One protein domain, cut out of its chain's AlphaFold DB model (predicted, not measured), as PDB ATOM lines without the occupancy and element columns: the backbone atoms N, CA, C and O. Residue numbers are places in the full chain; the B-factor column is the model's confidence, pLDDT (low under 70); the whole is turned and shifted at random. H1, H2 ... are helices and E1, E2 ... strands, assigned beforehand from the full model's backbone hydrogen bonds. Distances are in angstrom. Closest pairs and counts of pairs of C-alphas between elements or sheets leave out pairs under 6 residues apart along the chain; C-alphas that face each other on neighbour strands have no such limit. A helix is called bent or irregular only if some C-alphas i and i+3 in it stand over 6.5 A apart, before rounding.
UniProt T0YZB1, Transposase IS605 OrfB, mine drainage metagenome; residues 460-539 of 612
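AT A GLANCE: This is residues 460 to 539 of the 612 residues of the protein "Transposase IS605 OrfB" of mine drainage metagenome (UniProt T0YZB1). Picture a U of three sides: a small hairpin of E1 and E2 with its loop makes one side, H1 makes the base, and the long helix H2 makes the other side. The stretch of residues 460 to 470 runs through the space between the sides. Look for 80 printed residues with two named strands and two named helices, in the order E1, E2, H1, H2; the sheet is E1 - E2, antiparallel, and the class is mostly helix. The whole is compact, with a radius of gyration of the C-alphas of 13.1 A, and its C-alphas span 38 by 28 by 20 A.

HOW THE PARTS SIT: Start at Cys 460 and go along residues 460 to 476, which hold no named element; near their end, residues 473 to 474 make a short antiparallel pairing with residues 477 to 478 of strand E1, residues 477 to 479. Next look across to strand E2, residues 490 to 492: the two form a hairpin, antiparallel, with 157 degrees between their N-to-C directions. Check N 478 and O 491 at 2.8 A, and N 491 and O 478 at 3.0 A, both within hydrogen-bond range; C-alphas 479 and 490 face each other at 4.4 A. A tight link leads from E2 to helix H1, residues 493 to 503. Its closest C-alphas to E1 are those of Ala 493 and Phe 478, 4.8 A apart. After a long link comes helix H2, residues 516 to 539. H1 and H2 are apart, and H2 is also apart from E1 and from E2. In H1 and H2 every O i to N i+4 pair is within hydrogen-bond range.

IN THESE COORDINATES: Find C-alpha 477 at (169.823, 262.081, 212.459), where E1 begins; it covers 6.8 A from first to last C-alpha, and E2 covers 7.4 A. Find C-alpha 493 at (172.923, 258.071, 211.454); from there H1 runs 15.4 A to Ser 503. H2 begins at Tyr 516 and runs 34.8 A to C-alpha 539 at (180.490, 253.376, 245.158). Neither helix is bent.

THE WHOLE: The two C-alphas farthest apart are those of Phe 513 and Ile 539, at 39.4 A, while those of Cys 460 and Ile 539 are 25.3 A apart. The printed part has no cut. Of its links, E1 to E2 is short with 10 residues, and H1 to H2 is long with 12. The mean pLDDT of the printed part is 91.3; look at residues 535 to 539, within H2, for values under 70.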
ATOM      1  N   CYS A 460     174.762 253.399 220.104       96.88
ATOM      2  CA  CYS A 460     175.651 254.539 220.321       96.88
ATOM      3  C   CYS A 460     177.109 254.144 220.004       96.88
ATOM      4  O   CYS A 460     177.589 253.178 220.597       96.88
ATOM      5  N   PRO A 461     177.815 254.851 219.098       95.50
ATOM      6  CA  PRO A 461     179.160 254.456 218.671       95.50
ATOM      7  C   PRO A 461     180.227 254.712 219.746       95.50
ATOM      8  O   PRO A 461     181.307 254.132 219.680       95.50
ATOM      9  N   GLU A 462     179.921 255.555 220.739       93.88
ATOM     10  CA  GLU A 462     180.790 255.870 221.874       93.88
ATOM     11  C   GLU A 462     181.181 254.583 222.641       93.88
ATOM     12  O   GLU A 462     180.300 253.929 223.222       93.88
ATOM     13  N   PRO A 463     182.476 254.190 222.672       88.56
ATOM     14  CA  PRO A 463     182.921 252.920 223.247       88.56
ATOM     15  C   PRO A 463     182.588 252.739 224.729       88.56
ATOM     16  O   PRO A 463     182.330 251.613 225.154       88.56
ATOM     17  N   THR A 464     182.543 253.817 225.511       90.00
ATOM     18  CA  THR A 464     182.159 253.804 226.934       90.00
ATOM     19  C   THR A 464     180.640 253.860 227.153       90.00
ATOM     20  O   THR A 464     180.179 253.853 228.301       90.00
ATOM     21  N   CYS A 465     179.856 253.905 226.067       93.38
ATOM     22  CA  CYS A 465     178.398 253.859 226.040       93.38
ATOM     23  C   CYS A 465     177.900 252.569 225.377       93.38
ATOM     24  O   CYS A 465     177.736 251.558 226.062       93.38
ATOM     25  N   GLY A 466     177.691 252.549 224.056       94.06
ATOM     26  CA  GLY A 466     177.080 251.411 223.355       94.06
ATOM     27  C   GLY A 466     175.589 251.196 223.630       94.06
ATOM     28  O   GLY A 466     175.097 250.101 223.382       94.06
ATOM     29  N   TYR A 467     174.863 252.192 224.151       96.62
ATOM     30  CA  TYR A 467     173.417 252.088 224.387       96.62
ATOM     31  C   TYR A 467     172.642 251.828 223.085       96.62
ATOM     32  O   TYR A 467     172.875 252.516 222.087       96.62
ATOM     33  N   VAL A 468     171.697 250.880 223.100       96.75
ATOM     34  CA  VAL A 468     170.950 250.439 221.907       96.75
ATOM     35  C   VAL A 468     169.447 250.656 222.065       96.75
ATOM     36  O   VAL A 468     168.762 249.849 222.694       96.75
ATOM     37  N   SER A 469     168.915 251.693 221.417       95.88
ATOM     38  CA  SER A 469     167.471 251.936 221.286       95.88
ATOM     39  C   SER A 469     167.109 252.337 219.853       95.88
ATOM     40  O   SER A 469     167.900 252.978 219.160       95.88
ATOM     41  N   SER A 470     165.883 252.015 219.432       95.19
ATOM     42  CA  SER A 470     165.250 252.590 218.239       95.19
ATOM     43  C   SER A 470     165.243 254.115 218.268       95.19
ATOM     44  O   SER A 470     165.444 254.759 217.242       95.19
ATOM     45  N   ASP A 471     165.055 254.687 219.455       95.69
ATOM     46  CA  ASP A 471     164.785 256.115 219.660       95.69
ATOM     47  C   ASP A 471     166.053 256.966 219.510       95.69
ATOM     48  O   ASP A 471     165.984 258.196 219.453       95.69
ATOM     49  N   ASN A 472     167.205 256.290 219.402       96.69
ATOM     50  CA  ASN A 472     168.481 256.893 219.066       96.69
ATOM     51  C   ASN A 472     168.525 257.424 217.619       96.69
ATOM     52  O   ASN A 472     169.312 258.328 217.358       96.69
ATOM     53  N   ARG A 473     167.717 256.898 216.678       95.25
ATOM     54  CA  ARG A 473     167.698 257.329 215.261       95.25
ATOM     55  C   ARG A 473     166.339 257.898 214.857       95.25
ATOM     56  O   ARG A 473     165.314 257.231 214.979       95.25
ATOM     57  N   GLN A 474     166.335 259.101 214.282       93.88
ATOM     58  CA  GLN A 474     165.143 259.749 213.732       93.88
ATOM     59  C   GLN A 474     165.440 260.272 212.324       93.88
ATOM     60  O   GLN A 474     166.107 261.288 212.147       93.88
ATOM     61  N   GLY A 475     164.958 259.546 211.310       90.12
ATOM     62  CA  GLY A 475     165.347 259.793 209.920       90.12
ATOM     63  C   GLY A 475     166.836 259.518 209.736       90.12
ATOM     64  O   GLY A 475     167.285 258.405 210.014       90.12
ATOM     65  N   ASP A 476     167.577 260.538 209.321       91.62
ATOM     66  CA  ASP A 476     169.014 260.467 209.036       91.62
ATOM     67  C   ASP A 476     169.856 261.062 210.186       91.62
ATOM     68  O   ASP A 476     171.080 260.978 210.184       91.62
ATOM     69  N   THR A 477     169.196 261.587 211.227       96.06
ATOM     70  CA  THR A 477     169.823 262.081 212.459       96.06
ATOM     71  C   THR A 477     169.897 260.983 213.520       96.06
ATOM     72  O   THR A 477     168.925 260.256 213.758       96.06
ATOM     73  N   PHE A 478     171.025 260.911 214.224       97.69
ATOM     74  CA  PHE A 478     171.211 260.119 215.436       97.69
ATOM     75  C   PHE A 478     171.444 261.027 216.655       97.69
ATOM     76  O   PHE A 478     172.179 262.010 216.580       97.69
ATOM     77  N   HIS A 479     170.850 260.672 217.794       97.12
ATOM     78  CA  HIS A 479     171.046 261.305 219.100       97.12
ATOM     79  C   HIS A 479     170.935 260.224 220.184       97.12
ATOM     80  O   HIS A 479     169.872 259.630 220.347       97.12
ATOM     81  N   CYS A 480     171.991 259.970 220.959       97.06
ATOM     82  CA  CYS A 480     171.987 258.929 221.989       97.06
ATOM     83  C   CYS A 480     170.993 259.237 223.126       97.06
ATOM     84  O   CYS A 480     171.187 260.174 223.893       97.06
ATOM     85  N   ARG A 481     169.950 258.414 223.279       95.19
ATOM     86  CA  ARG A 481     168.924 258.527 224.330       95.19
ATOM     87  C   ARG A 481     169.216 257.630 225.539       95.19
ATOM     88  O   ARG A 481     168.310 256.982 226.051       95.19
ATOM     89  N   ASN A 482     170.479 257.546 225.966       94.56
ATOM     90  CA  ASN A 482     170.860 256.784 227.161       94.56
ATOM     91  C   ASN A 482     170.221 257.423 228.415       94.56
ATOM     92  O   ASN A 482     170.540 258.571 228.714       94.56
ATOM     93  N   PRO A 483     169.348 256.720 229.163       93.31
ATOM     94  CA  PRO A 483     168.661 257.298 230.317       93.31
ATOM     95  C   PRO A 483     169.474 257.220 231.622       93.31
ATOM     96  O   PRO A 483     169.005 257.694 232.651       93.31
ATOM     97  N   TYR A 484     170.654 256.584 231.620       91.75
ATOM     98  CA  TYR A 484     171.406 256.269 232.844       91.75
ATOM     99  C   TYR A 484     172.587 257.209 233.126       91.75
ATOM    100  O   TYR A 484     173.010 257.322 234.274       91.75
ATOM    101  N   TRP A 485     173.137 257.860 232.101       91.75
ATOM    102  CA  TRP A 485     174.101 258.957 232.218       91.75
ATOM    103  C   TRP A 485     174.096 259.767 230.924       91.75
ATOM    104  O   TRP A 485     173.803 259.216 229.858       91.75
ATOM    105  N   ASP A 486     174.449 261.051 231.008       88.00
ATOM    106  CA  ASP A 486     174.559 261.862 229.802       88.00
ATOM    107  C   ASP A 486     175.745 261.388 228.951       88.00
ATOM    108  O   ASP A 486     176.892 261.326 229.398       88.00
ATOM    109  N   CYS A 487     175.428 260.993 227.724       90.12
ATOM    110  CA  CYS A 487     176.384 260.610 226.697       90.12
ATOM    111  C   CYS A 487     176.448 261.655 225.574       90.12
ATOM    112  O   CYS A 487     177.408 261.637 224.811       90.12
ATOM    113  N   ASN A 488     175.400 262.479 225.434       85.81
ATOM    114  CA  ASN A 488     175.142 263.520 224.430       85.81
ATOM    115  C   ASN A 488     175.610 263.276 222.972       85.81
ATOM    116  O   ASN A 488     175.709 264.217 222.188       85.81
ATOM    117  N   TRP A 489     175.909 262.033 222.571       94.12
ATOM    118  CA  TRP A 489     176.464 261.750 221.247       94.12
ATOM    119  C   TRP A 489     175.398 262.001 220.178       94.12
ATOM    120  O   TRP A 489     174.334 261.373 220.198       94.12
ATOM    121  N   GLN A 490     175.695 262.898 219.240       95.44
ATOM    122  CA  GLN A 490     174.800 263.333 218.169       95.44
ATOM    123  C   GLN A 490     175.550 263.386 216.835       95.44
ATOM    124  O   GLN A 490     176.733 263.719 216.804       95.44
ATOM    125  N   GLY A 491     174.864 263.084 215.731       94.31
ATOM    126  CA  GLY A 491     175.468 263.117 214.400       94.31
ATOM    127  C   GLY A 491     174.620 262.455 213.317       94.31
ATOM    128  O   GLY A 491     173.431 262.194 213.503       94.31
ATOM    129  N   ASP A 492     175.251 262.179 212.178       95.62
ATOM    130  CA  ASP A 492     174.648 261.471 211.047       95.62
ATOM    131  C   ASP A 492     174.477 259.969 211.344       95.62
ATOM    132  O   ASP A 492     175.393 259.297 211.826       95.62
ATOM    133  N   ALA A 493     173.292 259.429 211.067       95.75
ATOM    134  CA  ALA A 493     172.923 258.071 211.454       95.75
ATOM    135  C   ALA A 493     173.536 256.961 210.582       95.75
ATOM    136  O   ALA A 493     173.554 255.803 211.014       95.75
ATOM    137  N   ASP A 494     174.045 257.295 209.395       95.69
ATOM    138  CA  ASP A 494     174.703 256.354 208.485       95.69
ATOM    139  C   ASP A 494     176.224 256.356 208.741       95.69
ATOM    140  O   ASP A 494     176.862 255.304 208.719       95.69
ATOM    141  N   HIS A 495     176.793 257.491 209.168       96.50
ATOM    142  CA  HIS A 495     178.112 257.538 209.810       96.50
ATOM    143  C   HIS A 495     178.162 256.701 211.107       96.50
ATOM    144  O   HIS A 495     179.122 255.954 211.326       96.50
ATOM    145  N   VAL A 496     177.120 256.752 211.952       97.12
ATOM    146  CA  VAL A 496     176.994 255.851 213.118       97.12
ATOM    147  C   VAL A 496     176.964 254.388 212.683       97.12
ATOM    148  O   VAL A 496     177.643 253.547 213.279       97.12
ATOM    149  N   ALA A 497     176.205 254.078 211.632       96.69
ATOM    150  CA  ALA A 497     176.109 252.726 211.104       96.69
ATOM    151  C   ALA A 497     177.476 252.216 210.616       96.69
ATOM    152  O   ALA A 497     177.917 251.160 211.070       96.69
ATOM    153  N   ALA A 498     178.196 253.000 209.808       97.38
ATOM    154  CA  ALA A 498     179.549 252.692 209.346       97.38
ATOM    155  C   ALA A 498     180.543 252.526 210.513       97.38
ATOM    156  O   ALA A 498     181.317 251.567 210.548       97.38
ATOM    157  N   THR A 499     180.485 253.399 211.521       97.31
ATOM    158  CA  THR A 499     181.339 253.321 212.720       97.31
ATOM    159  C   THR A 499     181.091 252.035 213.517       97.31
ATOM    160  O   THR A 499     182.038 251.366 213.941       97.31
ATOM    161  N   ASN A 500     179.834 251.607 213.651       97.25
ATOM    162  CA  ASN A 500     179.506 250.330 214.283       97.25
ATOM    163  C   ASN A 500     179.831 249.117 213.389       97.25
ATOM    164  O   ASN A 500     180.307 248.106 213.895       97.25
ATOM    165  N   LEU A 501     179.680 249.198 212.061       96.94
ATOM    166  CA  LEU A 501     180.145 248.155 211.131       96.94
ATOM    167  C   LEU A 501     181.672 247.953 211.227       96.94
ATOM    168  O   LEU A 501     182.155 246.820 211.170       96.94
ATOM    169  N   LYS A 502     182.439 249.026 211.461       96.69
ATOM    170  CA  LYS A 502     183.889 248.967 211.711       96.69
ATOM    171  C   LYS A 502     184.229 248.229 213.005       96.69
ATOM    172  O   LYS A 502     185.124 247.383 212.988       96.69
ATOM    173  N   SER A 503     183.502 248.470 214.100       94.56
ATOM    174  CA  SER A 503     183.726 247.750 215.365       94.56
ATOM    175  C   SER A 503     183.347 246.261 215.281       94.56
ATOM    176  O   SER A 503     183.995 245.426 215.914       94.56
ATOM    177  N   ARG A 504     182.399 245.875 214.409       94.69
ATOM    178  CA  ARG A 504     182.089 244.457 214.122       94.69
ATOM    179  C   ARG A 504     183.237 243.663 213.501       94.69
ATOM    180  O   ARG A 504     183.212 242.435 213.567       94.69
ATOM    181  N   LEU A 505     184.242 244.298 212.891       92.81
ATOM    182  CA  LEU A 505     185.346 243.563 212.262       92.81
ATOM    183  C   LEU A 505     186.140 242.711 213.264       92.81
ATOM    184  O   LEU A 505     186.608 241.633 212.881       92.81
ATOM    185  N   THR A 506     186.258 243.175 214.511       91.31
ATOM    186  CA  THR A 506     186.997 242.542 215.619       91.31
ATOM    187  C   THR A 506     186.099 241.855 216.656       91.31
ATOM    188  O   THR A 506     186.612 241.214 217.573       91.31
ATOM    189  N   ASP A 507     184.774 241.947 216.510       92.25
ATOM    190  CA  ASP A 507     183.796 241.325 217.408       92.25
ATOM    191  C   ASP A 507     183.873 239.787 217.325       92.25
ATOM    192  O   ASP A 507     183.772 239.200 216.245       92.25
ATOM    193  N   ARG A 508     184.090 239.128 218.473       91.75
ATOM    194  CA  ARG A 508     184.224 237.662 218.571       91.75
ATOM    195  C   ARG A 508     182.909 236.938 218.868       91.75
ATOM    196  O   ARG A 508     182.824 235.744 218.608       91.75
ATOM    197  N   GLN A 509     181.911 237.631 219.420       93.06
ATOM    198  CA  GLN A 509     180.615 237.032 219.773       93.06
ATOM    199  C   GLN A 509     179.603 237.199 218.631       93.06
ATOM    200  O   GLN A 509     178.784 236.317 218.390       93.06
ATOM    201  N   ILE A 510     179.668 238.319 217.901       92.75
ATOM    202  CA  ILE A 510     178.710 238.643 216.840       92.75
ATOM    203  C   ILE A 510     179.329 238.364 215.468       92.75
ATOM    204  O   ILE A 510     180.040 239.177 214.878       92.75
ATOM    205  N   SER A 511     179.021 237.175 214.952       90.81
ATOM    206  CA  SER A 511     179.354 236.746 213.595       90.81
ATOM    207  C   SER A 511     178.345 237.281 212.571       90.81
ATOM    208  O   SER A 511     177.228 237.666 212.919       90.81
ATOM    209  N   VAL A 512     178.688 237.216 211.280       87.81
ATOM    210  CA  VAL A 512     177.758 237.527 210.171       87.81
ATOM    211  C   VAL A 512     176.505 236.628 210.153       87.81
ATOM    212  O   VAL A 512     175.499 237.002 209.564       87.81
ATOM    213  N   PHE A 513     176.533 235.474 210.834       86.38
ATOM    214  CA  PHE A 513     175.414 234.525 210.922       86.38
ATOM    215  C   PHE A 513     174.631 234.585 212.248       86.38
ATOM    216  O   PHE A 513     173.629 233.885 212.385       86.38
ATOM    217  N   THR A 514     175.079 235.386 213.221       88.62
ATOM    218  CA  THR A 514     174.423 235.568 214.530       88.62
ATOM    219  C   THR A 514     173.051 236.222 214.331       88.62
ATOM    220  O   THR A 514     172.935 237.216 213.607       88.62
ATOM    221  N   ALA A 515     171.996 235.665 214.931       90.69
ATOM    222  CA  ALA A 515     170.629 236.130 214.681       90.69
ATOM    223  C   ALA A 515     170.409 237.546 215.241       90.69
ATOM    224  O   ALA A 515     170.987 237.903 216.261       90.69
ATOM    225  N   TYR A 516     169.550 238.371 214.628       91.94
ATOM    226  CA  TYR A 516     169.382 239.759 215.095       91.94
ATOM    227  C   TYR A 516     168.898 239.838 216.561       91.94
ATOM    228  O   TYR A 516     169.352 240.694 217.312       91.94
ATOM    229  N   THR A 517     168.044 238.909 216.997       95.56
ATOM    230  CA  THR A 517     167.600 238.785 218.396       95.56
ATOM    231  C   THR A 517     168.759 238.485 219.350       95.56
ATOM    232  O   THR A 517     168.879 239.120 220.392       95.56
ATOM    233  N   GLU A 518     169.649 237.575 218.962       95.56
ATOM    234  CA  GLU A 518     170.872 237.204 219.683       95.56
ATOM    235  C   GLU A 518     171.872 238.378 219.729       95.56
ATOM    236  O   GLU A 518     172.424 238.686 220.782       95.56
ATOM    237  N   VAL A 519     172.020 239.127 218.625       96.00
ATOM    238  CA  VAL A 519     172.802 240.376 218.588       96.00
ATOM    239  C   VAL A 519     172.266 241.406 219.585       96.00
ATOM    240  O   VAL A 519     173.064 242.057 220.257       96.00
ATOM    241  N   LYS A 520     170.940 241.563 219.704       96.50
ATOM    242  CA  LYS A 520     170.332 242.502 220.659       96.50
ATOM    243  C   LYS A 520     170.651 242.116 222.105       96.50
ATOM    244  O   LYS A 520     171.095 242.979 222.855       96.50
ATOM    245  N   VAL A 521     170.520 240.833 222.456       97.56
ATOM    246  CA  VAL A 521     170.887 240.303 223.784       97.56
ATOM    247  C   VAL A 521     172.353 240.608 224.112       97.56
ATOM    248  O   VAL A 521     172.621 241.267 225.114       97.56
ATOM    249  N   ILE A 522     173.287 240.250 223.222       96.88
ATOM    250  CA  ILE A 522     174.731 240.471 223.423       96.88
ATOM    251  C   ILE A 522     175.069 241.967 223.579       96.88
ATOM    252  O   ILE A 522     175.946 242.338 224.360       96.88
ATOM    253  N   LEU A 523     174.401 242.855 222.834       96.75
ATOM    254  CA  LEU A 523     174.602 244.302 222.964       96.75
ATOM    255  C   LEU A 523     174.062 244.850 224.293       96.75
ATOM    256  O   LEU A 523     174.745 245.641 224.943       96.75
ATOM    257  N   ASP A 524     172.871 244.419 224.707       96.12
ATOM    258  CA  ASP A 524     172.242 244.876 225.949       96.12
ATOM    259  C   ASP A 524     172.964 244.334 227.191       96.12
ATOM    260  O   ASP A 524     173.058 245.031 228.199       96.12
ATOM    261  N   GLU A 525     173.550 243.138 227.110       96.06
ATOM    262  CA  GLU A 525     174.471 242.596 228.115       96.06
ATOM    263  C   GLU A 525     175.740 243.441 228.240       96.06
ATOM    264  O   GLU A 525     176.060 243.896 229.337       96.06
ATOM    265  N   ARG A 526     176.416 243.747 227.124       94.62
ATOM    266  CA  ARG A 526     177.593 244.639 227.123       94.62
ATOM    267  C   ARG A 526     177.265 246.019 227.694       94.62
ATOM    268  O   ARG A 526     178.084 246.593 228.411       94.62
ATOM    269  N   PHE A 527     176.084 246.558 227.386       94.31
ATOM    270  CA  PHE A 527     175.625 247.821 227.957       94.31
ATOM    271  C   PHE A 527     175.364 247.709 229.469       94.31
ATOM    272  O   PHE A 527     175.790 248.581 230.230       94.31
ATOM    273  N   ARG A 528     174.720 246.623 229.916       94.25
ATOM    274  CA  ARG A 528     174.460 246.349 231.335       94.25
ATOM    275  C   ARG A 528     175.758 246.268 232.138       94.25
ATOM    276  O   ARG A 528     175.894 247.016 233.101       94.25
ATOM    277  N   SER A 529     176.745 245.495 231.678       92.31
ATOM    278  CA  SER A 529     178.050 245.396 232.345       92.31
ATOM    279  C   SER A 529     178.748 246.754 232.455       92.31
ATOM    280  O   SER A 529     179.295 247.081 233.502       92.31
ATOM    281  N   ARG A 530     178.678 247.608 231.420       91.38
ATOM    282  CA  ARG A 530     179.224 248.982 231.473       91.38
ATOM    283  C   ARG A 530     178.503 249.865 232.489       91.38
ATOM    284  O   ARG A 530     179.155 250.644 233.183       91.38
ATOM    285  N   LYS A 531     177.173 249.760 232.584       90.50
ATOM    286  CA  LYS A 531     176.372 250.453 233.604       90.50
ATOM    287  C   LYS A 531     176.784 249.996 235.007       90.50
ATOM    288  O   LYS A 531     177.018 250.839 235.864       90.50
ATOM    289  N   GLU A 532     176.917 248.691 235.221       89.44
ATOM    290  CA  GLU A 532     177.340 248.094 236.493       89.44
ATOM    291  C   GLU A 532     178.759 248.538 236.880       89.44
ATOM    292  O   GLU A 532     178.949 249.034 237.987       89.44
ATOM    293  N   SER A 533     179.731 248.503 235.958       85.56
ATOM    294  CA  SER A 533     181.086 249.026 236.202       85.56
ATOM    295  C   SER A 533     181.097 250.521 236.551       85.56
ATOM    296  O   SER A 533     181.808 250.926 237.467       85.56
ATOM    297  N   ARG A 534     180.288 251.349 235.867       81.19
ATOM    298  CA  ARG A 534     180.152 252.788 236.174       81.19
ATOM    299  C   ARG A 534     179.511 253.045 237.542       81.19
ATOM    300  O   ARG A 534     179.861 254.031 238.182       81.19
ATOM    301  N   VAL A 535     178.585 252.194 237.988       67.88
ATOM    302  CA  VAL A 535     177.972 252.293 239.325       67.88
ATOM    303  C   VAL A 535     178.947 251.817 240.404       67.88
ATOM    304  O   VAL A 535     179.149 252.535 241.378       67.88
ATOM    305  N   GLY A 536     179.625 250.683 240.206       57.69
ATOM    306  CA  GLY A 536     180.639 250.170 241.134       57.69
ATOM    307  C   GLY A 536     181.781 251.163 241.365       57.69
ATOM    308  O   GLY A 536     182.078 251.499 242.509       57.69
ATOM    309  N   ALA A 537     182.337 251.740 240.295       57.38
ATOM    310  CA  ALA A 537     183.367 252.782 240.391       57.38
ATOM    311  C   ALA A 537     182.901 254.046 241.146       57.38
ATOM    312  O   ALA A 537     183.723 254.768 241.703       57.38
ATOM    313  N   ARG A 538     181.587 254.309 241.191       46.91
ATOM    314  CA  ARG A 538     180.990 255.439 241.921       46.91
ATOM    315  C   ARG A 538     180.714 255.129 243.398       46.91
ATOM    316  O   ARG A 538     180.598 256.063 244.180       46.91
ATOM    317  N   ILE A 539     180.633 253.849 243.770       47.94
ATOM    318  CA  ILE A 539     180.490 253.376 245.158       47.94
ATOM    319  C   ILE A 539     181.867 253.253 245.830       47.94
ATOM    320  O   ILE A 539     182.031 253.662 246.973       47.94
TER     321      ILE A 539